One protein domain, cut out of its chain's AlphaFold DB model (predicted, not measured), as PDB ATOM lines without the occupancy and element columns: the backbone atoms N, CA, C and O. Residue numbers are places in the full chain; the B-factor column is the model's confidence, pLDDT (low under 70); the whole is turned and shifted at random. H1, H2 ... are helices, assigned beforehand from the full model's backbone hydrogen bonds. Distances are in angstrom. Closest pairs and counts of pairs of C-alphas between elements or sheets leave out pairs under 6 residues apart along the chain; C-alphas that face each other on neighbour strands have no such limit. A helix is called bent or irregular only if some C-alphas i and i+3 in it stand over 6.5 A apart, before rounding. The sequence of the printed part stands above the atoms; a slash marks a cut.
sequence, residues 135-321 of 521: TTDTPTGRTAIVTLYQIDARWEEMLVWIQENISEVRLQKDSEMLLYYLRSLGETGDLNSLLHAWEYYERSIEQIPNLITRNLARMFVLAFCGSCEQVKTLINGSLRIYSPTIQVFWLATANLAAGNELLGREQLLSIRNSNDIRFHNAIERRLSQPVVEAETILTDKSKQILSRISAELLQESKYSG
ATOM      1  N   THR A 135     -13.441  36.175 -32.012       88.81
ATOM      2  CA  THR A 135     -14.065  37.221 -32.840       88.81
ATOM      3  C   THR A 135     -15.027  36.602 -33.856       88.81
ATOM      4  O   THR A 135     -14.816  35.487 -34.331       88.81
ATOM      5  N   THR A 136     -16.096  37.318 -34.201       85.94
ATOM      6  CA  THR A 136     -17.046  36.948 -35.265       85.94
ATOM      7  C   THR A 136     -16.532  37.294 -36.665       85.94
ATOM      8  O   THR A 136     -17.026  36.743 -37.658       85.94
ATOM      9  N   ASP A 137     -15.536  38.177 -36.763       84.06
ATOM     10  CA  ASP A 137     -15.101  38.776 -38.025       84.06
ATOM     11  C   ASP A 137     -14.288  37.797 -38.868       84.06
ATOM     12  O   ASP A 137     -14.523  37.649 -40.071       84.06
ATOM     13  N   THR A 138     -13.389  37.046 -38.230       84.94
ATOM     14  CA  THR A 138     -12.467  36.140 -38.922       84.94
ATOM     15  C   THR A 138     -12.937  34.681 -38.866       84.94
ATOM     16  O   THR A 138     -13.544  34.265 -37.876       84.94
ATOM     17  N   PRO A 139     -12.647  33.858 -39.896       84.88
ATOM     18  CA  PRO A 139     -12.921  32.421 -39.864       84.88
ATOM     19  C   PRO A 139     -12.303  31.731 -38.644       84.88
ATOM     20  O   PRO A 139     -12.993  31.014 -37.928       84.88
ATOM     21  N   THR A 140     -11.030  32.016 -38.351       85.94
ATOM     22  CA  THR A 140     -10.337  31.445 -37.190       85.94
ATOM     23  C   THR A 140     -11.023  31.814 -35.881       85.94
ATOM     24  O   THR A 140     -11.183  30.953 -35.016       85.94
ATOM     25  N   GLY A 141     -11.470  33.065 -35.735       89.75
ATOM     26  CA  GLY A 141     -12.142  33.495 -34.517       89.75
ATOM     27  C   GLY A 141     -13.503  32.841 -34.316       89.75
ATOM     28  O   GLY A 141     -13.821  32.423 -33.201       89.75
ATOM     29  N   ARG A 142     -14.264  32.634 -35.397       92.12
ATOM     30  CA  ARG A 142     -15.509  31.857 -35.346       92.12
ATOM     31  C   ARG A 142     -15.245  30.411 -34.935       92.12
ATOM     32  O   ARG A 142     -15.933  29.886 -34.061       92.12
ATOM     33  N   THR A 143     -14.208  29.787 -35.489       91.44
ATOM     34  CA  THR A 143     -13.801  28.425 -35.111       91.44
ATOM     35  C   THR A 143     -13.333  28.352 -33.654       91.44
ATOM     36  O   THR A 143     -13.616  27.361 -32.980       91.44
ATOM     37  N   ALA A 144     -12.695  29.399 -33.117       93.69
ATOM     38  CA  ALA A 144     -12.361  29.488 -31.695       93.69
ATOM     39  C   ALA A 144     -13.609  29.542 -30.806       93.69
ATOM     40  O   ALA A 144     -13.706  28.769 -29.854       93.69
ATOM     41  N   ILE A 145     -14.596  30.374 -31.158       95.50
ATOM     42  CA  ILE A 145     -15.876  30.465 -30.439       95.50
ATOM     43  C   ILE A 145     -16.588  29.115 -30.415       95.50
ATOM     44  O   ILE A 145     -16.963  28.630 -29.350       95.50
ATOM     45  N   VAL A 146     -16.724  28.476 -31.576       95.12
ATOM     46  CA  VAL A 146     -17.340  27.152 -31.669       95.12
ATOM     47  C   VAL A 146     -16.565  26.132 -30.836       95.12
ATOM     48  O   VAL A 146     -17.174  25.353 -30.113       95.12
ATOM     49  N   THR A 147     -15.232  26.139 -30.894       94.38
ATOM     50  CA  THR A 147     -14.404  25.200 -30.123       94.38
ATOM     51  C   THR A 147     -14.633  25.349 -28.617       94.38
ATOM     52  O   THR A 147     -14.722  24.335 -27.931       94.38
ATOM     53  N   LEU A 148     -14.791  26.575 -28.109       95.44
ATOM     54  CA  LEU A 148     -15.130  26.825 -26.703       95.44
ATOM     55  C   LEU A 148     -16.478  26.190 -26.327       95.44
ATOM     56  O   LEU A 148     -16.546  25.424 -25.371       95.44
ATOM     57  N   TYR A 149     -17.526  26.412 -27.125       96.12
ATOM     58  CA  TYR A 149     -18.825  25.769 -26.894       96.12
ATOM     59  C   TYR A 149     -18.759  24.234 -26.987       96.12
ATOM     60  O   TYR A 149     -19.456  23.543 -26.245       96.12
ATOM     61  N   GLN A 150     -17.921  23.684 -27.876       94.62
ATOM     62  CA  GLN A 150     -17.715  22.235 -27.998       94.62
ATOM     63  C   GLN A 150     -17.038  21.633 -26.771       94.62
ATOM     64  O   GLN A 150     -17.419  20.542 -26.356       94.62
ATOM     65  N   ILE A 151     -16.039  22.324 -26.217       92.69
ATOM     66  CA  ILE A 151     -15.345  21.897 -24.999       92.69
ATOM     67  C   ILE A 151     -16.353  21.761 -23.858       92.69
ATOM     68  O   ILE A 151     -16.362  20.734 -23.195       92.69
ATOM     69  N   ASP A 152     -17.260  22.721 -23.696       91.56
ATOM     70  CA  ASP A 152     -18.257  22.702 -22.619       91.56
ATOM     71  C   ASP A 152     -19.529  21.897 -22.956       91.56
ATOM     72  O   ASP A 152     -20.447  21.823 -22.142       91.56
ATOM     73  N   ALA A 153     -19.626  21.315 -24.159       93.31
ATOM     74  CA  ALA A 153     -20.836  20.661 -24.680       93.31
ATOM     75  C   ALA A 153     -22.119  21.533 -24.602       93.31
ATOM     76  O   ALA A 153     -23.225  21.022 -24.394       93.31
ATOM     77  N   ARG A 154     -21.974  22.851 -24.803       95.38
ATOM     78  CA  ARG A 154     -23.041  23.876 -24.757       95.38
ATOM     79  C   ARG A 154     -23.679  24.082 -26.138       95.38
ATOM     80  O   ARG A 154     -23.496  25.117 -26.782       95.38
ATOM     81  N   TRP A 155     -24.383  23.062 -26.626       95.06
ATOM     82  CA  TRP A 155     -24.929  23.028 -27.990       95.06
ATOM     83  C   TRP A 155     -26.107  23.976 -28.213       95.06
ATOM     84  O   TRP A 155     -26.190  24.587 -29.275       95.06
ATOM     85  N   GLU A 156     -26.973  24.150 -27.216       96.25
ATOM     86  CA  GLU A 156     -28.099  25.090 -27.262       96.25
ATOM     87  C   GLU A 156     -27.606  26.523 -27.467       96.25
ATOM     88  O   GLU A 156     -28.078  27.247 -28.338       96.25
ATOM     89  N   GLU A 157     -26.597  26.917 -26.696       97.56
ATOM     90  CA  GLU A 157     -26.028  28.259 -26.766       97.56
ATOM     91  C   GLU A 157     -25.233  28.479 -28.050       97.56
ATOM     92  O   GLU A 157     -25.263  29.572 -28.610       97.56
ATOM     93  N   MET A 158     -24.559  27.438 -28.552       97.31
ATOM     94  CA  MET A 158     -23.925  27.486 -29.867       97.31
ATOM     95  C   MET A 158     -24.963  27.705 -30.972       97.31
ATOM     96  O   MET A 158     -24.726  28.519 -31.863       97.31
ATOM     97  N   LEU A 159     -26.101  27.002 -30.921       97.69
ATOM     98  CA  LEU A 159     -27.169  27.136 -31.909       97.69
ATOM     99  C   LEU A 159     -27.709  28.570 -31.945       97.69
ATOM    100  O   LEU A 159     -27.735  29.176 -33.018       97.69
ATOM    101  N   VAL A 160     -28.053  29.122 -30.776       97.81
ATOM    102  CA  VAL A 160     -28.518  30.510 -30.634       97.81
ATOM    103  C   VAL A 160     -27.454  31.485 -31.132       97.81
ATOM    104  O   VAL A 160     -27.737  32.343 -31.966       97.81
ATOM    105  N   TRP A 161     -26.197  31.307 -30.713       97.50
ATOM    106  CA  TRP A 161     -25.107  32.178 -31.140       97.50
ATOM    107  C   TRP A 161     -24.935  32.184 -32.663       97.50
ATOM    108  O   TRP A 161     -24.781  33.257 -33.249       97.50
ATOM    109  N   ILE A 162     -24.992  31.018 -33.320       96.69
ATOM    110  CA  ILE A 162     -24.910  30.927 -34.785       96.69
ATOM    111  C   ILE A 162     -26.071  31.691 -35.431       96.69
ATOM    112  O   ILE A 162     -25.831  32.470 -36.350       96.69
ATOM    113  N   GLN A 163     -27.302  31.489 -34.953       95.31
ATOM    114  CA  GLN A 163     -28.503  32.125 -35.503       95.31
ATOM    115  C   GLN A 163     -28.482  33.654 -35.357       95.31
ATOM    116  O   GLN A 163     -28.918  34.361 -36.262       95.31
ATOM    117  N   GLU A 164     -27.941  34.168 -34.254       96.25
ATOM    118  CA  GLU A 164     -27.886  35.607 -33.979       96.25
ATOM    119  C   GLU A 164     -26.697  36.312 -34.646       96.25
ATOM    120  O   GLU A 164     -26.804  37.469 -35.050       96.25
ATOM    121  N   ASN A 165     -25.547  35.638 -34.762       95.44
ATOM    122  CA  ASN A 165     -24.285  36.289 -35.139       95.44
ATOM    123  C   ASN A 165     -23.834  35.976 -36.570       95.44
ATOM    124  O   ASN A 165     -22.982  36.684 -37.119       95.44
ATOM    125  N   ILE A 166     -24.364  34.919 -37.190       93.88
ATOM    126  CA  ILE A 166     -23.976  34.497 -38.536       93.88
ATOM    127  C   ILE A 166     -25.173  34.645 -39.471       93.88
ATOM    128  O   ILE A 166     -26.122  33.871 -39.429       93.88
ATOM    129  N   SER A 167     -25.102  35.624 -40.376       92.75
ATOM    130  CA  SER A 167     -26.157  35.827 -41.370       92.75
ATOM    131  C   SER A 167     -26.332  34.615 -42.290       92.75
ATOM    132  O   SER A 167     -25.367  33.914 -42.609       92.75
ATOM    133  N   GLU A 168     -27.545  34.415 -42.809       90.75
ATOM    134  CA  GLU A 168     -27.858  33.321 -43.743       90.75
ATOM    135  C   GLU A 168     -26.918  33.306 -44.958       90.75
ATOM    136  O   GLU A 168     -26.383  32.266 -45.344       90.75
ATOM    137  N   VAL A 169     -26.630  34.484 -45.525       90.12
ATOM    138  CA  VAL A 169     -25.700  34.640 -46.657       90.12
ATOM    139  C   VAL A 169     -24.292  34.157 -46.298       90.12
ATOM    140  O   VAL A 169     -23.580  33.619 -47.150       90.12
ATOM    141  N   ARG A 170     -23.868  34.347 -45.043       88.94
ATOM    142  CA  ARG A 170     -22.574  33.865 -44.557       88.94
ATOM    143  C   ARG A 170     -22.606  32.357 -44.328       88.94
ATOM    144  O   ARG A 170     -21.683  31.698 -44.796       88.94
ATOM    145  N   LEU A 171     -23.660  31.804 -43.722       90.38
ATOM    146  CA  LEU A 171     -23.836  30.349 -43.574       90.38
ATOM    147  C   LEU A 171     -23.800  29.615 -44.922       90.38
ATOM    148  O   LEU A 171     -23.204  28.548 -45.029       90.38
ATOM    149  N   GLN A 172     -24.353  30.208 -45.986       90.19
ATOM    150  CA  GLN A 172     -24.299  29.624 -47.332       90.19
ATOM    151  C   GLN A 172     -22.880  29.520 -47.913       90.19
ATOM    152  O   GLN A 172     -22.665  28.708 -48.818       90.19
ATOM    153  N   LYS A 173     -21.933  30.347 -47.452       85.75
ATOM    154  CA  LYS A 173     -20.559  30.434 -47.979       85.75
ATOM    155  C   LYS A 173     -19.519  29.806 -47.049       85.75
ATOM    156  O   LYS A 173     -18.524  29.269 -47.528       85.75
ATOM    157  N   ASP A 174     -19.737  29.887 -45.741       87.62
ATOM    158  CA  ASP A 174     -18.842  29.372 -44.709       87.62
ATOM    159  C   ASP A 174     -19.232  27.929 -44.360       87.62
ATOM    160  O   ASP A 174     -20.096  27.667 -43.521       87.62
ATOM    161  N   SER A 175     -18.598  26.973 -45.045       89.06
ATOM    162  CA  SER A 175     -18.913  25.553 -44.877       89.06
ATOM    163  C   SER A 175     -18.677  25.048 -43.455       89.06
ATOM    164  O   SER A 175     -19.381  24.141 -43.028       89.06
ATOM    165  N   GLU A 176     -17.703  25.601 -42.724       89.75
ATOM    166  CA  GLU A 176     -17.441  25.168 -41.346       89.75
ATOM    167  C   GLU A 176     -18.603  25.568 -40.437       89.75
ATOM    168  O   GLU A 176     -19.146  24.718 -39.730       89.75
ATOM    169  N   MET A 177     -19.055  26.823 -40.527       93.88
ATOM    170  CA  MET A 177     -20.197  27.301 -39.740       93.88
ATOM    171  C   MET A 177     -21.482  26.545 -40.072       93.88
ATOM    172  O   MET A 177     -22.222  26.178 -39.163       93.88
ATOM    173  N   LEU A 178     -21.716  26.230 -41.348       95.12
ATOM    174  CA  LEU A 178     -22.859  25.411 -41.749       95.12
ATOM    175  C   LEU A 178     -22.816  24.006 -41.129       95.12
ATOM    176  O   LEU A 178     -23.838  23.501 -40.669       95.12
ATOM    177  N   LEU A 179     -21.642  23.373 -41.075       95.81
ATOM    178  CA  LEU A 179     -21.481  22.075 -40.417       95.81
ATOM    179  C   LEU A 179     -21.792  22.153 -38.918       95.81
ATOM    180  O   LEU A 179     -22.435  21.248 -38.386       95.81
ATOM    181  N   TYR A 180     -21.343  23.212 -38.241       96.31
ATOM    182  CA  TYR A 180     -21.628  23.414 -36.821       96.31
ATOM    183  C   TYR A 180     -23.096  23.745 -36.560       96.31
ATOM    184  O   TYR A 180     -23.644  23.263 -35.574       96.31
ATOM    185  N   TYR A 181     -23.753  24.469 -37.466       97.56
ATOM    186  CA  TYR A 181     -25.192  24.712 -37.413       97.56
ATOM    187  C   TYR A 181     -25.987  23.403 -37.497       97.56
ATOM    188  O   TYR A 181     -26.776  23.098 -36.605       97.56
ATOM    189  N   LEU A 182     -25.706  22.575 -38.514       97.62
ATOM    190  CA  LEU A 182     -26.341  21.261 -38.674       97.62
ATOM    191  C   LEU A 182     -26.069  20.355 -37.469       97.62
ATOM    192  O   LEU A 182     -26.971  19.692 -36.968       97.62
ATOM    193  N   ARG A 183     -24.828  20.331 -36.973       96.88
ATOM    194  CA  ARG A 183     -24.509  19.555 -35.775       96.88
ATOM    195  C   ARG A 183     -25.308  20.040 -34.569       96.88
ATOM    196  O   ARG A 183     -25.855  19.203 -33.870       96.88
ATOM    197  N   SER A 184     -25.383  21.350 -34.343       97.12
ATOM    198  CA  SER A 184     -26.068  21.912 -33.174       97.12
ATOM    199  C   SER A 184     -27.557  21.569 -33.177       97.12
ATOM    200  O   SER A 184     -28.045  21.109 -32.158       97.12
ATOM    201  N   LEU A 185     -28.239  21.658 -34.328       97.44
ATOM    202  CA  LEU A 185     -29.640  21.221 -34.464       97.44
ATOM    203  C   LEU A 185     -29.845  19.747 -34.079       97.44
ATOM    204  O   LEU A 185     -30.822  19.400 -33.418       97.44
ATOM    205  N   GLY A 186     -28.919  18.875 -34.484       96.31
ATOM    206  CA  GLY A 186     -28.963  17.461 -34.115       96.31
ATOM    207  C   GLY A 186     -28.673  17.213 -32.633       96.31
ATOM    208  O   GLY A 186     -29.360  16.418 -32.000       96.31
ATOM    209  N   GLU A 187     -27.695  17.922 -32.066       95.44
ATOM    210  CA  GLU A 187     -27.338  17.838 -30.642       95.44
ATOM    211  C   GLU A 187     -28.470  18.344 -29.730       95.44
ATOM    212  O   GLU A 187     -28.649  17.807 -28.641       95.44
ATOM    213  N   THR A 188     -29.265  19.327 -30.174       94.88
ATOM    214  CA  THR A 188     -30.445  19.831 -29.446       94.88
ATOM    215  C   THR A 188     -31.717  19.013 -29.696       94.88
ATOM    216  O   THR A 188     -32.766  19.334 -29.144       94.88
ATOM    217  N   GLY A 189     -31.659  17.973 -30.536       94.75
ATOM    218  CA  GLY A 189     -32.790  17.086 -30.829       94.75
ATOM    219  C   GLY A 189     -33.834  17.640 -31.807       94.75
ATOM    220  O   GLY A 189     -34.849  16.983 -32.037       94.75
ATOM    221  N   ASP A 190     -33.604  18.799 -32.436       95.75
ATOM    222  CA  ASP A 190     -34.525  19.362 -33.434       95.75
ATOM    223  C   ASP A 190     -34.262  18.765 -34.828       95.75
ATOM    224  O   ASP A 190     -33.721  19.391 -35.748       95.75
ATOM    225  N   LEU A 191     -34.628  17.489 -34.974       97.31
ATOM    226  CA  LEU A 191     -34.333  16.691 -36.165       97.31
ATOM    227  C   LEU A 191     -35.097  17.159 -37.414       97.31
ATOM    228  O   LEU A 191     -34.604  17.013 -38.535       97.31
ATOM    229  N   ASN A 192     -36.293  17.732 -37.245       97.94
ATOM    230  CA  ASN A 192     -37.059  18.258 -38.373       97.94
ATOM    231  C   ASN A 192     -36.415  19.545 -38.905       97.94
ATOM    232  O   ASN A 192     -36.199  19.654 -40.115       97.94
ATOM    233  N   SER A 193     -36.011  20.473 -38.030       97.56
ATOM    234  CA  SER A 193     -35.252  21.652 -38.460       97.56
ATOM    235  C   SER A 193     -33.889  21.279 -39.034       97.56
ATOM    236  O   SER A 193     -33.457  21.905 -39.998       97.56
ATOM    237  N   LEU A 194     -33.232  20.228 -38.527       98.06
ATOM    238  CA  LEU A 194     -32.001  19.688 -39.114       98.06
ATOM    239  C   LEU A 194     -32.189  19.286 -40.585       98.06
ATOM    240  O   LEU A 194     -31.397  19.675 -41.446       98.06
ATOM    241  N   LEU A 195     -33.245  18.531 -40.894       98.25
ATOM    242  CA  LEU A 195     -33.522  18.076 -42.259       98.25
ATOM    243  C   LEU A 195     -34.026  19.207 -43.162       98.25
ATOM    244  O   LEU A 195     -33.643  19.269 -44.331       98.25
ATOM    245  N   HIS A 196     -34.803  20.155 -42.633       97.56
ATOM    246  CA  HIS A 196     -35.163  21.369 -43.367       97.56
ATOM    247  C   HIS A 196     -33.953  22.261 -43.650       97.56
ATOM    248  O   HIS A 196     -33.823  22.765 -44.762       97.56
ATOM    249  N   ALA A 197     -33.030  22.406 -42.697       97.00
ATOM    250  CA  ALA A 197     -31.775  23.116 -42.902       97.00
ATOM    251  C   ALA A 197     -30.918  22.422 -43.966       97.00
ATOM    252  O   ALA A 197     -30.363  23.094 -44.834       97.00
ATOM    253  N   TRP A 198     -30.847  21.086 -43.956       96.44
ATOM    254  CA  TRP A 198     -30.184  20.338 -45.024       96.44
ATOM    255  C   TRP A 198     -30.786  20.656 -46.397       96.44
ATOM    256  O   TRP A 198     -30.045  20.977 -47.323       96.44
ATOM    257  N   GLU A 199     -32.112  20.581 -46.531       96.06
ATOM    258  CA  GLU A 199     -32.820  20.869 -47.785       96.06
ATOM    259  C   GLU A 199     -32.606  22.320 -48.243       96.06
ATOM    260  O   GLU A 199     -32.296  22.563 -49.409       96.06
ATOM    261  N   TYR A 200     -32.688  23.280 -47.323       95.88
ATOM    262  CA  TYR A 200     -32.484  24.698 -47.612       95.88
ATOM    263  C   TYR A 200     -31.044  24.998 -48.065       95.88
ATOM    264  O   TYR A 200     -30.825  25.689 -49.062       95.88
ATOM    265  N   TYR A 201     -30.044  24.434 -47.379       95.75
ATOM    266  CA  TYR A 201     -28.624  24.648 -47.674       95.75
ATOM    267  C   TYR A 201     -28.021  23.605 -48.630       95.75
ATOM    268  O   TYR A 201     -26.809  23.608 -48.859       95.75
ATOM    269  N   GLU A 202     -28.829  22.740 -49.249       91.88
ATOM    270  CA  GLU A 202     -28.378  21.611 -50.076       91.88
ATOM    271  C   GLU A 202     -27.388  22.054 -51.166       91.88
ATOM    272  O   GLU A 202     -26.339  21.443 -51.388       91.88
ATOM    273  N   ARG A 203     -27.680  23.181 -51.829       89.50
ATOM    274  CA  ARG A 203     -26.809  23.750 -52.866       89.50
ATOM    275  C   ARG A 203     -25.444  24.166 -52.315       89.50
ATOM    276  O   ARG A 203     -24.441  23.921 -52.984       89.50
ATOM    277  N   SER A 204     -25.401  24.763 -51.127       91.00
ATOM    278  CA  SER A 204     -24.159  25.153 -50.454       91.00
ATOM    279  C   SER A 204     -23.353  23.926 -50.033       91.00
ATOM    280  O   SER A 204     -22.165  23.844 -50.341       91.00
ATOM    281  N   ILE A 205     -24.006  22.927 -49.429       91.19
ATOM    282  CA  ILE A 205     -23.373  21.669 -48.997       91.19
ATOM    283  C   ILE A 205     -22.736  20.940 -50.185       91.19
ATOM    284  O   ILE A 205     -21.618  20.430 -50.107       91.19
ATOM    285  N   GLU A 206     -23.408  20.920 -51.330       84.38
ATOM    286  CA  GLU A 206     -22.865  20.294 -52.529       84.38
ATOM    287  C   GLU A 206     -21.695  21.027 -53.179       84.38
ATOM    288  O   GLU A 206     -20.906  20.406 -53.909       84.38
ATOM    289  N   GLN A 207     -21.627  22.341 -52.988       83.12
ATOM    290  CA  GLN A 207     -20.547  23.173 -53.500       83.12
ATOM    291  C   GLN A 207     -19.288  23.071 -52.643       83.12
ATOM    292  O   GLN A 207     -18.228  23.460 -53.131       83.12
ATOM    293  N   ILE A 208     -19.367  22.476 -51.442       83.69
ATOM    294  CA  ILE A 208     -18.202  22.161 -50.607       83.69
ATOM    295  C   ILE A 208     -17.214  21.310 -51.431       83.69
ATOM    296  O   ILE A 208     -17.522  20.158 -51.763       83.69
ATOM    297  N   PRO A 209     -16.015  21.833 -51.765       73.56
ATOM    298  CA  PRO A 209     -15.060  21.116 -52.612       73.56
ATOM    299  C   PRO A 209     -14.464  19.889 -51.917       73.56
ATOM    300  O   PRO A 209     -14.130  18.891 -52.556       73.56
ATOM    301  N   ASN A 210     -14.318  19.961 -50.592       81.69
ATOM    302  CA  ASN A 210     -13.748  18.893 -49.789       81.69
ATOM    303  C   ASN A 210     -14.790  17.796 -49.528       81.69
ATOM    304  O   ASN A 210     -15.715  17.966 -48.733       81.69
ATOM    305  N   LEU A 211     -14.591  16.636 -50.162       83.00
ATOM    306  CA  LEU A 211     -15.453  15.465 -49.996       83.00
ATOM    307  C   LEU A 211     -15.580  15.021 -48.531       83.00
ATOM    308  O   LEU A 211     -16.661  14.605 -48.130       83.00
ATOM    309  N   ILE A 212     -14.504  15.110 -47.744       87.62
ATOM    310  CA  ILE A 212     -14.499  14.715 -46.329       87.62
ATOM    311  C   ILE A 212     -15.438  15.633 -45.542       87.62
ATOM    312  O   ILE A 212     -16.286  15.137 -44.815       87.62
ATOM    313  N   THR A 213     -15.341  16.951 -45.730       89.56
ATOM    314  CA  THR A 213     -16.214  17.937 -45.067       89.56
ATOM    315  C   THR A 213     -17.678  17.747 -45.464       89.56
ATOM    316  O   THR A 213     -18.561  17.714 -44.614       89.56
ATOM    317  N   ARG A 214     -17.946  17.542 -46.756       90.06
ATOM    318  CA  ARG A 214     -19.303  17.293 -47.253       90.06
ATOM    319  C   ARG A 214     -19.908  16.009 -46.678       90.06
ATOM    320  O   ARG A 214     -21.066  15.989 -46.276       90.06
ATOM    321  N   ASN A 215     -19.121  14.939 -46.616       92.06
ATOM    322  CA  ASN A 215     -19.569  13.673 -46.046       92.06
ATOM    323  C   ASN A 215     -19.641  13.706 -44.515       92.06
ATOM    324  O   ASN A 215     -20.435  12.967 -43.947       92.06
ATOM    325  N   LEU A 216     -18.891  14.592 -43.857       94.56
ATOM    326  CA  LEU A 216     -19.048  14.870 -42.433       94.56
ATOM    327  C   LEU A 216     -20.419  15.507 -42.146       94.56
ATOM    328  O   LEU A 216     -21.104  15.058 -41.234       94.56
ATOM    329  N   ALA A 217     -20.872  16.461 -42.971       95.25
ATOM    330  CA  ALA A 217     -22.230  17.010 -42.865       95.25
ATOM    331  C   ALA A 217     -23.309  15.927 -43.045       95.25
ATOM    332  O   ALA A 217     -24.249  15.858 -42.257       95.25
ATOM    333  N   ARG A 218     -23.145  15.036 -44.040       95.56
ATOM    334  CA  ARG A 218     -24.041  13.876 -44.219       95.56
ATOM    335  C   ARG A 218     -24.050  12.976 -42.993       95.56
ATOM    336  O   ARG A 218     -25.114  12.551 -42.570       95.56
ATOM    337  N   MET A 219     -22.877  12.682 -42.436       97.12
ATOM    338  CA  MET A 219     -22.753  11.834 -41.256       97.12
ATOM    339  C   MET A 219     -23.492  12.429 -40.056       97.12
ATOM    340  O   MET A 219     -24.131  11.664 -39.351       97.12
ATOM    341  N   PHE A 220     -23.463  13.752 -39.844       97.25
ATOM    342  CA  PHE A 220     -24.247  14.379 -38.772       97.25
ATOM    343  C   PHE A 220     -25.743  14.113 -38.952       97.25
ATOM    344  O   PHE A 220     -26.361  13.547 -38.057       97.25
ATOM    345  N   VAL A 221     -26.302  14.432 -40.124       97.75
ATOM    346  CA  VAL A 221     -27.729  14.201 -40.408       97.75
ATOM    347  C   VAL A 221     -28.091  12.722 -40.270       97.75
ATOM    348  O   VAL A 221     -29.016  12.371 -39.549       97.75
ATOM    349  N   LEU A 222     -27.329  11.835 -40.909       97.88
ATOM    350  CA  LEU A 222     -27.593  10.396 -40.895       97.88
ATOM    351  C   LEU A 222     -27.475   9.797 -39.488       97.88
ATOM    352  O   LEU A 222     -28.287   8.951 -39.127       97.88
ATOM    353  N   ALA A 223     -26.496  10.229 -38.689       98.25
ATOM    354  CA  ALA A 223     -26.323   9.736 -37.328       98.25
ATOM    355  C   ALA A 223     -27.456  10.203 -36.411       98.25
ATOM    356  O   ALA A 223     -28.057   9.378 -35.736       98.25
ATOM    357  N   PHE A 224     -27.804  11.493 -36.417       98.19
ATOM    358  CA  PHE A 224     -28.916  11.985 -35.595       98.19
ATOM    359  C   PHE A 224     -30.281  11.442 -36.040       98.19
ATOM    360  O   PHE A 224     -31.203  11.394 -35.237       98.19
ATOM    361  N   CYS A 225     -30.407  10.978 -37.286       98.00
ATOM    362  CA  CYS A 225     -31.613  10.333 -37.802       98.00
ATOM    363  C   CYS A 225     -31.566   8.790 -37.784       98.00
ATOM    364  O   CYS A 225     -32.326   8.153 -38.508       98.00
ATOM    365  N   GLY A 226     -30.654   8.165 -37.029       97.38
ATOM    366  CA  GLY A 226     -30.649   6.708 -36.818       97.38
ATOM    367  C   GLY A 226     -30.189   5.843 -38.006       97.38
ATOM    368  O   GLY A 226     -30.334   4.622 -37.996       97.38
ATOM    369  N   SER A 227     -29.601   6.433 -39.049       97.06
ATOM    370  CA  SER A 227     -29.200   5.737 -40.285       97.06
ATOM    371  C   SER A 227     -27.860   4.994 -40.143       97.06
ATOM    372  O   SER A 227     -26.838   5.371 -40.726       97.06
ATOM    373  N   CYS A 228     -27.851   3.928 -39.338       96.62
ATOM    374  CA  CYS A 228     -26.645   3.207 -38.914       96.62
ATOM    375  C   CYS A 228     -25.790   2.666 -40.075       96.62
ATOM    376  O   CYS A 228     -24.568   2.823 -40.069       96.62
ATOM    377  N   GLU A 229     -26.400   2.052 -41.090       94.06
ATOM    378  CA  GLU A 229     -25.668   1.441 -42.214       94.06
ATOM    379  C   GLU A 229     -24.998   2.488 -43.117       94.06
ATOM    380  O   GLU A 229     -23.860   2.322 -43.571       94.06
ATOM    381  N   GLN A 230     -25.660   3.624 -43.325       94.62
ATOM    382  CA  GLN A 230     -25.116   4.749 -44.075       94.62
ATOM    383  C   GLN A 230     -23.952   5.396 -43.315       94.62
ATOM    384  O   GLN A 230     -22.928   5.728 -43.921       94.62
ATOM    385  N   VAL A 231     -24.054   5.516 -41.985       96.62
ATOM    386  CA  VAL A 231     -22.943   5.977 -41.136       96.62
ATOM    387  C   VAL A 231     -21.757   5.013 -41.224       96.62
ATOM    388  O   VAL A 231     -20.642   5.469 -41.487       96.62
ATOM    389  N   LYS A 232     -21.979   3.692 -41.120       94.75
ATOM    390  CA  LYS A 232     -20.933   2.665 -41.319       94.75
ATOM    391  C   LYS A 232     -20.257   2.788 -42.686       94.75
ATOM    392  O   LYS A 232     -19.030   2.762 -42.782       94.75
ATOM    393  N   THR A 233     -21.043   2.982 -43.742       91.00
ATOM    394  CA  THR A 233     -20.538   3.190 -45.108       91.00
ATOM    395  C   THR A 233     -19.617   4.412 -45.179       91.00
ATOM    396  O   THR A 233     -18.538   4.362 -45.779       91.00
ATOM    397  N   LEU A 234     -20.000   5.516 -44.533       92.19
ATOM    398  CA  LEU A 234     -19.205   6.740 -44.512       92.19
ATOM    399  C   LEU A 234     -17.882   6.566 -43.762       92.19
ATOM    400  O   LEU A 234     -16.846   6.943 -44.320       92.19
ATOM    401  N   ILE A 235     -17.898   5.990 -42.555       94.00
ATOM    402  CA  ILE A 235     -16.696   5.796 -41.721       94.00
ATOM    403  C   ILE A 235     -15.741   4.747 -42.297       94.00
ATOM    404  O   ILE A 235     -14.533   4.944 -42.239       94.00
ATOM    405  N   ASN A 236     -16.244   3.702 -42.958       90.00
ATOM    406  CA  ASN A 236     -15.391   2.709 -43.622       90.00
ATOM    407  C   ASN A 236     -14.829   3.213 -44.961       90.00
ATOM    408  O   ASN A 236     -13.769   2.767 -45.406       90.00
ATOM    409  N   GLY A 237     -15.518   4.163 -45.597       86.38
ATOM    410  CA  GLY A 237     -15.130   4.752 -46.873       86.38
ATOM    411  C   GLY A 237     -14.461   6.117 -46.725       86.38
ATOM    412  O   GLY A 237     -13.271   6.253 -46.435       86.38
ATOM    413  N   SER A 238     -15.219   7.171 -47.026       86.44
ATOM    414  CA  SER A 238     -14.686   8.534 -47.161       86.44
ATOM    415  C   SER A 238     -14.193   9.173 -45.858       86.44
ATOM    416  O   SER A 238     -13.325  10.042 -45.917       86.44
ATOM    417  N   LEU A 239     -14.722   8.738 -44.714       92.31
ATOM    418  CA  LEU A 239     -14.419   9.260 -43.382       92.31
ATOM    419  C   LEU A 239     -13.483   8.330 -42.589       92.31
ATOM    420  O   LEU A 239     -13.214   8.590 -41.422       92.31
ATOM    421  N   ARG A 240     -12.879   7.320 -43.233       92.81
ATOM    422  CA  ARG A 240     -11.886   6.413 -42.618       92.81
ATOM    423  C   ARG A 240     -10.670   7.131 -42.025       92.81
ATOM    424  O   ARG A 240      -9.939   6.580 -41.211       92.81
ATOM    425  N   ILE A 241     -10.427   8.361 -42.468       91.12
ATOM    426  CA  ILE A 241      -9.340   9.214 -41.989       91.12
ATOM    427  C   ILE A 241      -9.492   9.628 -40.519       91.12
ATOM    428  O   ILE A 241      -8.483   9.942 -39.890       91.12
ATOM    429  N   TYR A 242     -10.719   9.649 -39.989       94.75
ATOM    430  CA  TYR A 242     -10.986  10.051 -38.612       94.75
ATOM    431  C   TYR A 242     -10.517   8.992 -37.612       94.75
ATOM    432  O   TYR A 242     -10.459   7.807 -37.942       94.75
ATOM    433  N   SER A 243     -10.180   9.408 -36.392       94.88
ATOM    434  CA  SER A 243      -9.771   8.484 -35.329       94.88
ATOM    435  C   SER A 243     -10.875   7.468 -34.984       94.88
ATOM    436  O   SER A 243     -12.062   7.767 -35.167       94.88
ATOM    437  N   PRO A 244     -10.522   6.288 -34.433       94.38
ATOM    438  CA  PRO A 244     -11.505   5.318 -33.949       94.38
ATOM    439  C   PRO A 244     -12.505   5.931 -32.965       94.38
ATOM    440  O   PRO A 244     -13.696   5.676 -33.083       94.38
ATOM    441  N   THR A 245     -12.049   6.815 -32.071       94.44
ATOM    442  CA  THR A 245     -12.905   7.560 -31.136       94.44
ATOM    443  C   THR A 245     -14.023   8.313 -31.852       94.44
ATOM    444  O   THR A 245     -15.186   8.179 -31.487       94.44
ATOM    445  N   ILE A 246     -13.693   9.075 -32.901       95.31
ATOM    446  CA  ILE A 246     -14.683   9.849 -33.659       95.31
ATOM    447  C   ILE A 246     -15.638   8.912 -34.404       95.31
ATOM    448  O   ILE A 246     -16.845   9.144 -34.413       95.31
ATOM    449  N   GLN A 247     -15.116   7.847 -35.015       96.69
ATOM    450  CA  GLN A 247     -15.939   6.880 -35.743       96.69
ATOM    451  C   GLN A 247     -16.939   6.171 -34.815       96.69
ATOM    452  O   GLN A 247     -18.124   6.105 -35.138       96.69
ATOM    453  N   VAL A 248     -16.479   5.700 -33.652       97.06
ATOM    454  CA  VAL A 248     -17.319   5.045 -32.639       97.06
ATOM    455  C   VAL A 248     -18.333   6.023 -32.059       97.06
ATOM    456  O   VAL A 248     -19.498   5.666 -31.950       97.06
ATOM    457  N   PHE A 249     -17.939   7.266 -31.763       97.25
ATOM    458  CA  PHE A 249     -18.850   8.290 -31.248       97.25
ATOM    459  C   PHE A 249     -20.050   8.511 -32.173       97.25
ATOM    460  O   PHE A 249     -21.189   8.509 -31.717       97.25
ATOM    461  N   TRP A 250     -19.814   8.671 -33.477       97.69
ATOM    462  CA  TRP A 250     -20.896   8.910 -34.434       97.69
ATOM    463  C   TRP A 250     -21.715   7.660 -34.750       97.69
ATOM    464  O   TRP A 250     -22.922   7.771 -34.964       97.69
ATOM    465  N   LEU A 251     -21.100   6.474 -34.739       98.19
ATOM    466  CA  LEU A 251     -21.840   5.219 -34.853       98.19
ATOM    467  C   LEU A 251     -22.729   4.976 -33.624       98.19
ATOM    468  O   LEU A 251     -23.868   4.546 -33.776       98.19
ATOM    469  N   ALA A 252     -22.241   5.313 -32.431       98.12
ATOM    470  CA  ALA A 252     -23.012   5.248 -31.199       98.12
ATOM    471  C   ALA A 252     -24.204   6.205 -31.237       98.12
ATOM    472  O   ALA A 252     -25.317   5.789 -30.936       98.12
ATOM    473  N   THR A 253     -24.001   7.448 -31.691       98.06
ATOM    474  CA  THR A 253     -25.100   8.399 -31.928       98.06
ATOM    475  C   THR A 253     -26.163   7.810 -32.852       98.06
ATOM    476  O   THR A 253     -27.343   7.892 -32.535       98.06
ATOM    477  N   ALA A 254     -25.751   7.175 -33.955       98.38
ATOM    478  CA  ALA A 254     -26.676   6.532 -34.885       98.38
ATOM    479  C   ALA A 254     -27.452   5.380 -34.238       98.38
ATOM    480  O   ALA A 254     -28.660   5.285 -34.424       98.38
ATOM    481  N   ASN A 255     -26.783   4.533 -33.452       98.31
ATOM    482  CA  ASN A 255     -27.440   3.437 -32.745       98.31
ATOM    483  C   ASN A 255     -28.457   3.946 -31.721       98.31
ATOM    484  O   ASN A 255     -29.585   3.465 -31.710       98.31
ATOM    485  N   LEU A 256     -28.090   4.944 -30.914       97.81
ATOM    486  CA  LEU A 256     -29.002   5.559 -29.948       97.81
ATOM    487  C   LEU A 256     -30.231   6.161 -30.648       97.81
ATOM    488  O   LEU A 256     -31.357   5.860 -30.269       97.81
ATOM    489  N   ALA A 257     -30.027   6.936 -31.719       97.81
ATOM    490  CA  ALA A 257     -31.119   7.546 -32.481       97.81
ATOM    491  C   ALA A 257     -32.001   6.520 -33.221       97.81
ATOM    492  O   ALA A 257     -33.128   6.839 -33.586       97.81
ATOM    493  N   ALA A 258     -31.504   5.301 -33.448       97.31
ATOM    494  CA  ALA A 258     -32.254   4.189 -34.033       97.31
ATOM    495  C   ALA A 258     -32.999   3.326 -32.993       97.31
ATOM    496  O   ALA A 258     -33.562   2.301 -33.366       97.31
ATOM    497  N   GLY A 259     -32.942   3.680 -31.703       96.12
ATOM    498  CA  GLY A 259     -33.534   2.893 -30.613       96.12
ATOM    499  C   GLY A 259     -32.651   1.742 -30.105       96.12
ATOM    500  O   GLY A 259     -33.023   1.039 -29.167       96.12
ATOM    501  N   ASN A 260     -31.441   1.558 -30.647       96.50
ATOM    502  CA  ASN A 260     -30.475   0.550 -30.188       96.50
ATOM    503  C   ASN A 260     -29.701   1.049 -28.952       96.50
ATOM    504  O   ASN A 260     -28.471   1.172 -28.985       96.50
ATOM    505  N   GLU A 261     -30.416   1.366 -27.865       94.44
ATOM    506  CA  GLU A 261     -29.854   2.077 -26.709       94.44
ATOM    507  C   GLU A 261     -28.651   1.347 -26.093       94.44
ATOM    508  O   GLU A 261     -27.587   1.941 -25.921       94.44
ATOM    509  N   LEU A 262     -28.794   0.049 -25.807       95.94
ATOM    510  CA  LEU A 262     -27.754  -0.752 -25.154       95.94
ATOM    511  C   LEU A 262     -26.437  -0.718 -25.943       95.94
ATOM    512  O   LEU A 262     -25.392  -0.369 -25.393       95.94
ATOM    513  N   LEU A 263     -26.507  -0.983 -27.250       96.88
ATOM    514  CA  LEU A 263     -25.340  -0.977 -28.131       96.88
ATOM    515  C   LEU A 263     -24.696   0.414 -28.214       96.88
ATOM    516  O   LEU A 263     -23.473   0.539 -28.151       96.88
ATOM    517  N   GLY A 264     -25.506   1.469 -28.345       96.88
ATOM    518  CA  GLY A 264     -25.004   2.841 -28.393       96.88
ATOM    519  C   GLY A 264     -24.300   3.256 -27.096       96.88
ATOM    520  O   GLY A 264     -23.222   3.852 -27.140       96.88
ATOM    521  N   ARG A 265     -24.852   2.890 -25.932       97.12
ATOM    522  CA  ARG A 265     -24.239   3.173 -24.623       97.12
ATOM    523  C   ARG A 265     -22.926   2.420 -24.431       97.12
ATOM    524  O   ARG A 265     -21.946   3.040 -24.024       97.12
ATOM    525  N   GLU A 266     -22.870   1.130 -24.759       97.44
ATOM    526  CA  GLU A 266     -21.629   0.340 -24.697       97.44
ATOM    527  C   GLU A 266     -20.527   0.948 -25.573       97.44
ATOM    528  O   GLU A 266     -19.382   1.097 -25.137       97.44
ATOM    529  N   GLN A 267     -20.880   1.379 -26.787       97.31
ATOM    530  CA  GLN A 267     -19.953   2.057 -27.688       97.31
ATOM    531  C   GLN A 267     -19.420   3.365 -27.090       97.31
ATOM    532  O   GLN A 267     -18.208   3.580 -27.116       97.31
ATOM    533  N   LEU A 268     -20.272   4.211 -26.503       97.00
ATOM    534  CA  LEU A 268     -19.830   5.442 -25.831       97.00
ATOM    535  C   LEU A 268     -18.927   5.155 -24.625       97.00
ATOM    536  O   LEU A 268     -17.892   5.802 -24.467       97.00
ATOM    537  N   LEU A 269     -19.274   4.160 -23.806       96.62
ATOM    538  CA  LEU A 269     -18.467   3.759 -22.653       96.62
ATOM    539  C   LEU A 269     -17.076   3.266 -23.072       96.62
ATOM    540  O   LEU A 269     -16.092   3.590 -22.407       96.62
ATOM    541  N   SER A 270     -16.968   2.567 -24.208       96.50
ATOM    542  CA  SER A 270     -15.681   2.088 -24.737       96.50
ATOM    543  C   SER A 270     -14.698   3.212 -25.092       96.50
ATOM    544  O   SER A 270     -13.486   2.999 -25.083       96.50
ATOM    545  N   ILE A 271     -15.204   4.421 -25.366       95.31
ATOM    546  CA  ILE A 271     -14.405   5.600 -25.735       95.31
ATOM    547  C   ILE A 271     -14.434   6.709 -24.676       95.31
ATOM    548  O   ILE A 271     -13.911   7.798 -24.920       95.31
ATOM    549  N   ARG A 272     -15.014   6.446 -23.499       92.94
ATOM    550  CA  ARG A 272     -15.199   7.424 -22.414       92.94
ATOM    551  C   ARG A 272     -13.895   8.091 -21.973       92.94
ATOM    552  O   ARG A 272     -13.853   9.296 -21.747       92.94
ATOM    553  N   ASN A 273     -12.811   7.317 -21.941       87.62
ATOM    554  CA  ASN A 273     -11.468   7.777 -21.567       87.62
ATOM    555  C   ASN A 273     -10.718   8.457 -22.730       87.62
ATOM    556  O   ASN A 273      -9.492   8.442 -22.778       87.62
ATOM    557  N   SER A 274     -11.435   9.005 -23.713       86.06
ATOM    558  CA  SER A 274     -10.834   9.797 -24.784       86.06
ATOM    559  C   SER A 274     -10.172  11.051 -24.217       86.06
ATOM    560  O   SER A 274     -10.829  11.864 -23.573       86.06
ATOM    561  N   ASN A 275      -8.908  11.272 -24.573       84.69
ATOM    562  CA  ASN A 275      -8.166  12.466 -24.164       84.69
ATOM    563  C   ASN A 275      -8.552  13.725 -24.967       84.69
ATOM    564  O   ASN A 275      -8.099  14.814 -24.646       84.69
ATOM    565  N   ASP A 276      -9.352  13.628 -26.039       88.25
ATOM    566  CA  ASP A 276      -9.822  14.828 -26.753       88.25
ATOM    567  C   ASP A 276     -10.871  15.580 -25.926       88.25
ATOM    568  O   ASP A 276     -12.005  15.117 -25.761       88.25
ATOM    569  N   ILE A 277     -10.482  16.771 -25.474       85.94
ATOM    570  CA  ILE A 277     -11.272  17.673 -24.635       85.94
ATOM    571  C   ILE A 277     -12.673  17.979 -25.194       85.94
ATOM    572  O   ILE A 277     -13.614  18.159 -24.430       85.94
ATOM    573  N   ARG A 278     -12.856  17.976 -26.522       89.06
ATOM    574  CA  ARG A 278     -14.157  18.267 -27.156       89.06
ATOM    575  C   ARG A 278     -15.106  17.071 -27.156       89.06
ATOM    576  O   ARG A 278     -16.297  17.236 -27.403       89.06
ATOM    577  N   PHE A 279     -14.581  15.861 -26.973       88.38
ATOM    578  CA  PHE A 279     -15.383  14.638 -26.967       88.38
ATOM    579  C   PHE A 279     -15.676  14.143 -25.561       88.38
ATOM    580  O   PHE A 279     -16.732  13.552 -25.380       88.38
ATOM    581  N   HIS A 280     -14.814  14.413 -24.578       87.25
ATOM    582  CA  HIS A 280     -15.048  13.992 -23.197       87.25
ATOM    583  C   HIS A 280     -16.418  14.465 -22.678       87.25
ATOM    584  O   HIS A 280     -17.300  13.649 -22.415       87.25
ATOM    585  N   ASN A 281     -16.655  15.780 -22.673       88.75
ATOM    586  CA  ASN A 281     -17.925  16.346 -22.213       88.75
ATOM    587  C   ASN A 281     -19.101  15.989 -23.133       88.75
ATOM    588  O   ASN A 281     -20.219  15.798 -22.663       88.75
ATOM    589  N   ALA A 282     -18.865  15.833 -24.439       92.56
ATOM    590  CA  ALA A 282     -19.909  15.407 -25.369       92.56
ATOM    591  C   ALA A 282     -20.358  13.950 -25.129       92.56
ATOM    592  O   ALA A 282     -21.540  13.647 -25.289       92.56
ATOM    593  N   ILE A 283     -19.441  13.055 -24.743       94.38
ATOM    594  CA  ILE A 283     -19.744  11.662 -24.383       94.38
ATOM    595  C   ILE A 283     -20.533  11.622 -23.074       94.38
ATOM    596  O   ILE A 283     -21.600  11.011 -23.043       94.38
ATOM    597  N   GLU A 284     -20.059  12.301 -22.025       92.56
ATOM    598  CA  GLU A 284     -20.761  12.355 -20.733       92.56
ATOM    599  C   GLU A 284     -22.163  12.943 -20.891       92.56
ATOM    600  O   GLU A 284     -23.147  12.363 -20.423       92.56
ATOM    601  N   ARG A 285     -22.277  14.045 -21.645       92.25
ATOM    602  CA  ARG A 285     -23.568  14.638 -21.968       92.25
ATOM    603  C   ARG A 285     -24.481  13.615 -22.631       92.25
ATOM    604  O   ARG A 285     -25.584  13.423 -22.139       92.25
ATOM    605  N   ARG A 286     -24.030  12.904 -23.668       92.94
ATOM    606  CA  ARG A 286     -24.874  11.937 -24.390       92.94
ATOM    607  C   ARG A 286     -25.232  10.686 -23.580       92.94
ATOM    608  O   ARG A 286     -26.275  10.092 -23.819       92.94
ATOM    609  N   LEU A 287     -24.400  10.290 -22.617       93.44
ATOM    610  CA  LEU A 287     -24.718   9.211 -21.673       93.44
ATOM    611  C   LEU A 287     -25.787   9.629 -20.647       93.44
ATOM    612  O   LEU A 287     -26.589   8.789 -20.229       93.44
ATOM    613  N   SER A 288     -25.786  10.906 -20.244       92.94
ATOM    614  CA  SER A 288     -26.750  11.486 -19.293       92.94
ATOM    615  C   SER A 288     -28.054  11.964 -19.946       92.94
ATOM    616  O   SER A 288     -29.120  11.861 -19.348       92.94
ATOM    617  N   GLN A 289     -27.969  12.449 -21.183       90.81
ATOM    618  CA  GLN A 289     -29.053  12.951 -22.020       90.81
ATOM    619  C   GLN A 289     -28.933  12.276 -23.395       90.81
ATOM    620  O   GLN A 289     -28.264  12.808 -24.289       90.81
ATOM    621  N   PRO A 290     -29.505  11.070 -23.560       84.88
ATOM    622  CA  PRO A 290     -29.471  10.355 -24.828       84.88
ATOM    623  C   PRO A 290     -30.119  11.165 -25.950       84.88
ATOM    624  O   PRO A 290     -31.046  11.943 -25.724       84.88
ATOM    625  N   VAL A 291     -29.638  10.957 -27.177       91.06
ATOM    626  CA  VAL A 291     -30.307  11.504 -28.365       91.06
ATOM    627  C   VAL A 291     -31.699  10.898 -28.499       91.06
ATOM    628  O   VAL A 291     -31.911   9.737 -28.149       91.06
ATOM    629  N   VAL A 292     -32.641  11.685 -29.015       91.50
ATOM    630  CA  VAL A 292     -34.014  11.214 -29.193       91.50
ATOM    631  C   VAL A 292     -34.078  10.159 -30.296       91.50
ATOM    632  O   VAL A 292     -33.385  10.265 -31.309       91.50
ATOM    633  N   GLU A 293     -34.925   9.147 -30.106       95.56
ATOM    634  CA  GLU A 293     -35.205   8.146 -31.130       95.56
ATOM    635  C   GLU A 293     -35.879   8.810 -32.336       95.56
ATOM    636  O   GLU A 293     -36.993   9.333 -32.249       95.56
ATOM    637  N   ALA A 294     -35.192   8.804 -33.476       95.00
ATOM    638  CA  ALA A 294     -35.551   9.621 -34.627       95.00
ATOM    639  C   ALA A 294     -36.941   9.282 -35.183       95.00
ATOM    640  O   ALA A 294     -37.700  10.182 -35.547       95.00
ATOM    641  N   GLU A 295     -37.310   8.000 -35.194       94.50
ATOM    642  CA  GLU A 295     -38.588   7.533 -35.743       94.50
ATOM    643  C   GLU A 295     -39.801   8.123 -35.006       94.50
ATOM    644  O   GLU A 295     -40.865   8.283 -35.603       94.50
ATOM    645  N   THR A 296     -39.624   8.527 -33.743       95.44
ATOM    646  CA  THR A 296     -40.682   9.112 -32.906       95.44
ATOM    647  C   THR A 296     -40.971  10.588 -33.209       95.44
ATOM    648  O   THR A 296     -42.059  11.069 -32.903       95.44
ATOM    649  N   ILE A 297     -40.026  11.312 -33.825       95.69
ATOM    650  CA  ILE A 297     -40.109  12.769 -34.064       95.69
ATOM    651  C   ILE A 297     -40.200  13.120 -35.556       95.69
ATOM    652  O   ILE A 297     -40.761  14.160 -35.924       95.69
ATOM    653  N   LEU A 298     -39.609  12.308 -36.436       97.19
ATOM    654  CA  LEU A 298     -39.488  12.643 -37.853       97.19
ATOM    655  C   LEU A 298     -40.852  12.695 -38.553       97.19
ATOM    656  O   LEU A 298     -41.574  11.703 -38.630       97.19
ATOM    657  N   THR A 299     -41.155  13.846 -39.157       97.44
ATOM    658  CA  THR A 299     -42.319  14.007 -40.044       97.44
ATOM    659  C   THR A 299     -42.129  13.261 -41.368       97.44
ATOM    660  O   THR A 299     -41.001  12.990 -41.786       97.44
ATOM    661  N   ASP A 300     -43.216  13.003 -42.102       96.81
ATOM    662  CA  ASP A 300     -43.143  12.373 -43.431       96.81
ATOM    663  C   ASP A 300     -42.257  13.154 -44.408       96.81
ATOM    664  O   ASP A 300     -41.465  12.567 -45.149       96.81
ATOM    665  N   LYS A 301     -42.328  14.492 -44.374       96.25
ATOM    666  CA  LYS A 301     -41.465  15.355 -45.193       96.25
ATOM    667  C   LYS A 301     -39.989  15.156 -44.833       96.25
ATOM    668  O   LYS A 301     -39.151  15.001 -45.719       96.25
ATOM    669  N   SER A 302     -39.670  15.100 -43.546       97.38
ATOM    670  CA  SER A 302     -38.315  14.830 -43.063       97.38
ATOM    671  C   SER A 302     -37.820  13.435 -43.471       97.38
ATOM    672  O   SER A 302     -36.699  13.303 -43.966       97.38
ATOM    673  N   LYS A 303     -38.668  12.400 -43.384       97.06
ATOM    674  CA  LYS A 303     -38.346  11.040 -43.863       97.06
ATOM    675  C   LYS A 303     -38.062  11.014 -45.369       97.06
ATOM    676  O   LYS A 303     -37.117  10.354 -45.810       97.06
ATOM    677  N   GLN A 304     -38.803  11.785 -46.169       96.31
ATOM    678  CA  GLN A 304     -38.526  11.939 -47.602       96.31
ATOM    679  C   GLN A 304     -37.152  12.580 -47.853       96.31
ATOM    680  O   GLN A 304     -36.382  12.059 -48.662       96.31
ATOM    681  N   ILE A 305     -36.796  13.646 -47.127       96.06
ATOM    682  CA  ILE A 305     -35.469  14.277 -47.233       96.06
ATOM    683  C   ILE A 305     -34.368  13.269 -46.863       96.06
ATOM    684  O   ILE A 305     -33.406  13.107 -47.616       96.06
ATOM    685  N   LEU A 306     -34.529  12.532 -45.761       96.31
ATOM    686  CA  LEU A 306     -33.564  11.530 -45.302       96.31
ATOM    687  C   LEU A 306     -33.368  10.385 -46.311       96.31
ATOM    688  O   LEU A 306     -32.233   9.979 -46.592       96.31
ATOM    689  N   SER A 307     -34.459   9.882 -46.895       94.25
ATOM    690  CA  SER A 307     -34.398   8.832 -47.920       94.25
ATOM    691  C   SER A 307     -33.651   9.301 -49.175       94.25
ATOM    692  O   SER A 307     -32.835   8.553 -49.719       94.25
ATOM    693  N   ARG A 308     -33.831  10.568 -49.579       91.31
ATOM    694  CA  ARG A 308     -33.089  11.196 -50.682       91.31
ATOM    695  C   ARG A 308     -31.590  11.274 -50.387       91.31
ATOM    696  O   ARG A 308     -30.799  10.830 -51.216       91.31
ATOM    697  N   ILE A 309     -31.198  11.743 -49.199       91.94
ATOM    698  CA  ILE A 309     -29.783  11.797 -48.774       91.94
ATOM    699  C   ILE A 309     -29.147  10.401 -48.824       91.94
ATOM    700  O   ILE A 309     -28.029  10.232 -49.318       91.94
ATOM    701  N   SER A 310     -29.870   9.387 -48.344       90.56
ATOM    702  CA  SER A 310     -29.409   7.995 -48.348       90.56
ATOM    703  C   SER A 310     -29.243   7.439 -49.765       90.56
ATOM    704  O   SER A 310     -28.222   6.817 -50.070       90.56
ATOM    705  N   ALA A 311     -30.208   7.694 -50.652       86.19
ATOM    706  CA  ALA A 311     -30.148   7.268 -52.046       86.19
ATOM    707  C   ALA A 311     -28.980   7.925 -52.800       86.19
ATOM    708  O   ALA A 311     -28.276   7.261 -53.562       86.19
ATOM    709  N   GLU A 312     -28.728   9.214 -52.561       83.75
ATOM    710  CA  GLU A 312     -27.587   9.929 -53.137       83.75
ATOM    711  C   GLU A 312     -26.247   9.355 -52.674       83.75
ATOM    712  O   GLU A 312     -25.333   9.197 -53.484       83.75
ATOM    713  N   LEU A 313     -26.119   9.000 -51.392       83.56
ATOM    714  CA  LEU A 313     -24.896   8.400 -50.860       83.56
ATOM    715  C   LEU A 313     -24.571   7.059 -51.541       83.56
ATOM    716  O   LEU A 313     -23.426   6.830 -51.937       83.56
ATOM    717  N   LEU A 314     -25.583   6.204 -51.722       78.81
ATOM    718  CA  LEU A 314     -25.455   4.925 -52.430       78.81
ATOM    719  C   LEU A 314     -25.098   5.112 -53.912       78.81
ATOM    720  O   LEU A 314     -24.393   4.296 -54.500       78.81
ATOM    721  N   GLN A 315     -25.554   6.198 -54.533       76.06
ATOM    722  CA  GLN A 315     -25.165   6.526 -55.902       76.06
ATOM    723  C   GLN A 315     -23.730   7.059 -55.980       76.06
ATOM    724  O   GLN A 315     -22.994   6.681 -56.889       76.06
ATOM    725  N   GLU A 316     -23.293   7.916 -55.051       74.62
ATOM    726  CA  GLU A 316     -21.922   8.444 -55.056       74.62
ATOM    727  C   GLU A 316     -20.868   7.341 -54.910       74.62
ATOM    728  O   GLU A 316     -19.830   7.408 -55.578       74.62
ATOM    729  N   SER A 317     -21.123   6.315 -54.091       69.25
ATOM    730  CA  SER A 317     -20.193   5.186 -53.946       69.25
ATOM    731  C   SER A 317     -19.945   4.492 -55.291       69.25
ATOM    732  O   SER A 317     -18.789   4.262 -55.647       69.25
ATOM    733  N   LYS A 318     -20.994   4.305 -56.104       68.94
ATOM    734  CA  LYS A 318     -20.925   3.700 -57.444       68.94
ATOM    735  C   LYS A 318     -20.038   4.476 -58.427       68.94
ATOM    736  O   LYS A 318     -19.329   3.861 -59.219       68.94
ATOM    737  N   TYR A 319     -20.059   5.811 -58.392       64.38
ATOM    738  CA  TYR A 319     -19.312   6.648 -59.350       64.38
ATOM    739  C   TYR A 319     -17.931   7.090 -58.860       64.38
ATOM    740  O   TYR A 319     -17.091   7.478 -59.670       64.38
ATOM    741  N   SER A 320     -17.675   7.062 -57.549       59.81
ATOM    742  CA  SER A 320     -16.433   7.598 -56.973       59.81
ATOM    743  C   SER A 320     -15.195   6.722 -57.199       59.81
ATOM    744  O   SER A 320     -14.090   7.131 -56.838       59.81
ATOM    745  N   GLY A 321     -15.354   5.515 -57.758       53.19
ATOM    746  CA  GLY A 321     -14.260   4.563 -57.984       53.19
ATOM    747  C   GLY A 321     -13.564   4.089 -56.701       53.19
ATOM    748  O   GLY A 321     -12.555   3.385 -56.777       53.19
TER     749      GLY A 321
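Overview. This is residues 135 to 321 of the 521 residues of the protein "Rhomboid family protein" of Tolypothrix sp. NIES-4075 (UniProt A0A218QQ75). In cross-section this is a loose ring of helices lying roughly side by side: H1, H4, H6, H8, H9 and H10, where the end of H1 meets the start of H10. H2 packs on H1 and H4, H5 and H7 pack on the outside of the ring, and the long H12 runs past H5, H6 and H7, packing on H5. The printed part has 187 residues with twelve named helices, H1 to H12 in order, and no named strand: all helix, and mostly aligned. It is compact, with a radius of gyration of the C-alphas of 15.6 A, and rounded, spanning 43 by 38 by 33 A.

Arrangement. H12, residues 300 to 319, with residues 302 to 306 alone touches residues 192 to 199 of H5, residues 191 to 207; the closest C-alphas, Leu 195 and Ser 302, are 5.8 A apart. H5 forms hairpins with H4, residues 175 to 187, at a shallow tilt of 15 degrees, closest C-alphas Leu 185 and Leu 194, 5.4 A, and with H6, residues 211 to 224, at 10 degrees, closest Ile 205 and Arg 214, 6.2 A. H4 touches H2, residues 155 to 165, closest C-alphas Trp 155 and Ser 184, 5.4 A. H1, residues 139 to 151, touches H4, closest C-alphas Val 146 and Tyr 180, 7.7 A. H3, residues 168 to 171, is close to but not clearly touching H4, with C-alphas 171 and 178 5.4 A apart. H6 touches H7, residues 228 to 236, closest C-alphas Met 219 and Val 231, 5.9 A, and with residues 219 to 224 alone H8, residues 244 to 257, closest Ala 223 and Ala 254, 4.0 A. H8 and H9, residues 261 to 270, are a hairpin, closest C-alphas Ala 252 and Gly 264, 4.2 A. Residues 277 to 282 alone of H10, residues 277 to 288, touch H1, closest C-alphas Ile 151 and Arg 278, 4.4 A. H11, residues 294 to 297, only just touches H5, with 3 pairs of C-alphas within 8 A, closest Leu 191 and Ile 297, 7.3 A. Every O i to N i+4 pair is within hydrogen-bond range in H1, H2, H4, H6, H7, H8 and H9, against 11 of 13 in H5, 6 of 8 in H10 and 15 of 16 in H12; H3 and H11 are too short for such a pair.

Along the chain. H12 is 29.2 A long, from C-alpha 300 at (-43.143, 12.373, -43.431) to C-alpha 319 at (-19.312, 6.648, -59.350). H5, 23.1 A, has a kink of 63 degrees near residue 201 and is irregular, C-alphas 200 and 203 being 7.8 A apart; H10 is only just irregular, C-alphas 278 and 281 being 6.51 A apart. H1 begins with C-alpha 139 at (-12.921, 32.421, -39.864).

Size, cuts and confidence. Nine helices, H1, H2, H4, H5, H6, H8, H9, H10 and H12, make a bundle, helices gathered together. The C-alphas farthest apart, Asp 137 and Leu 262, are 43.5 A apart. The printed part has no cut and no long link. Its mean pLDDT is 92.3, and residues 317 to 321 are under 70.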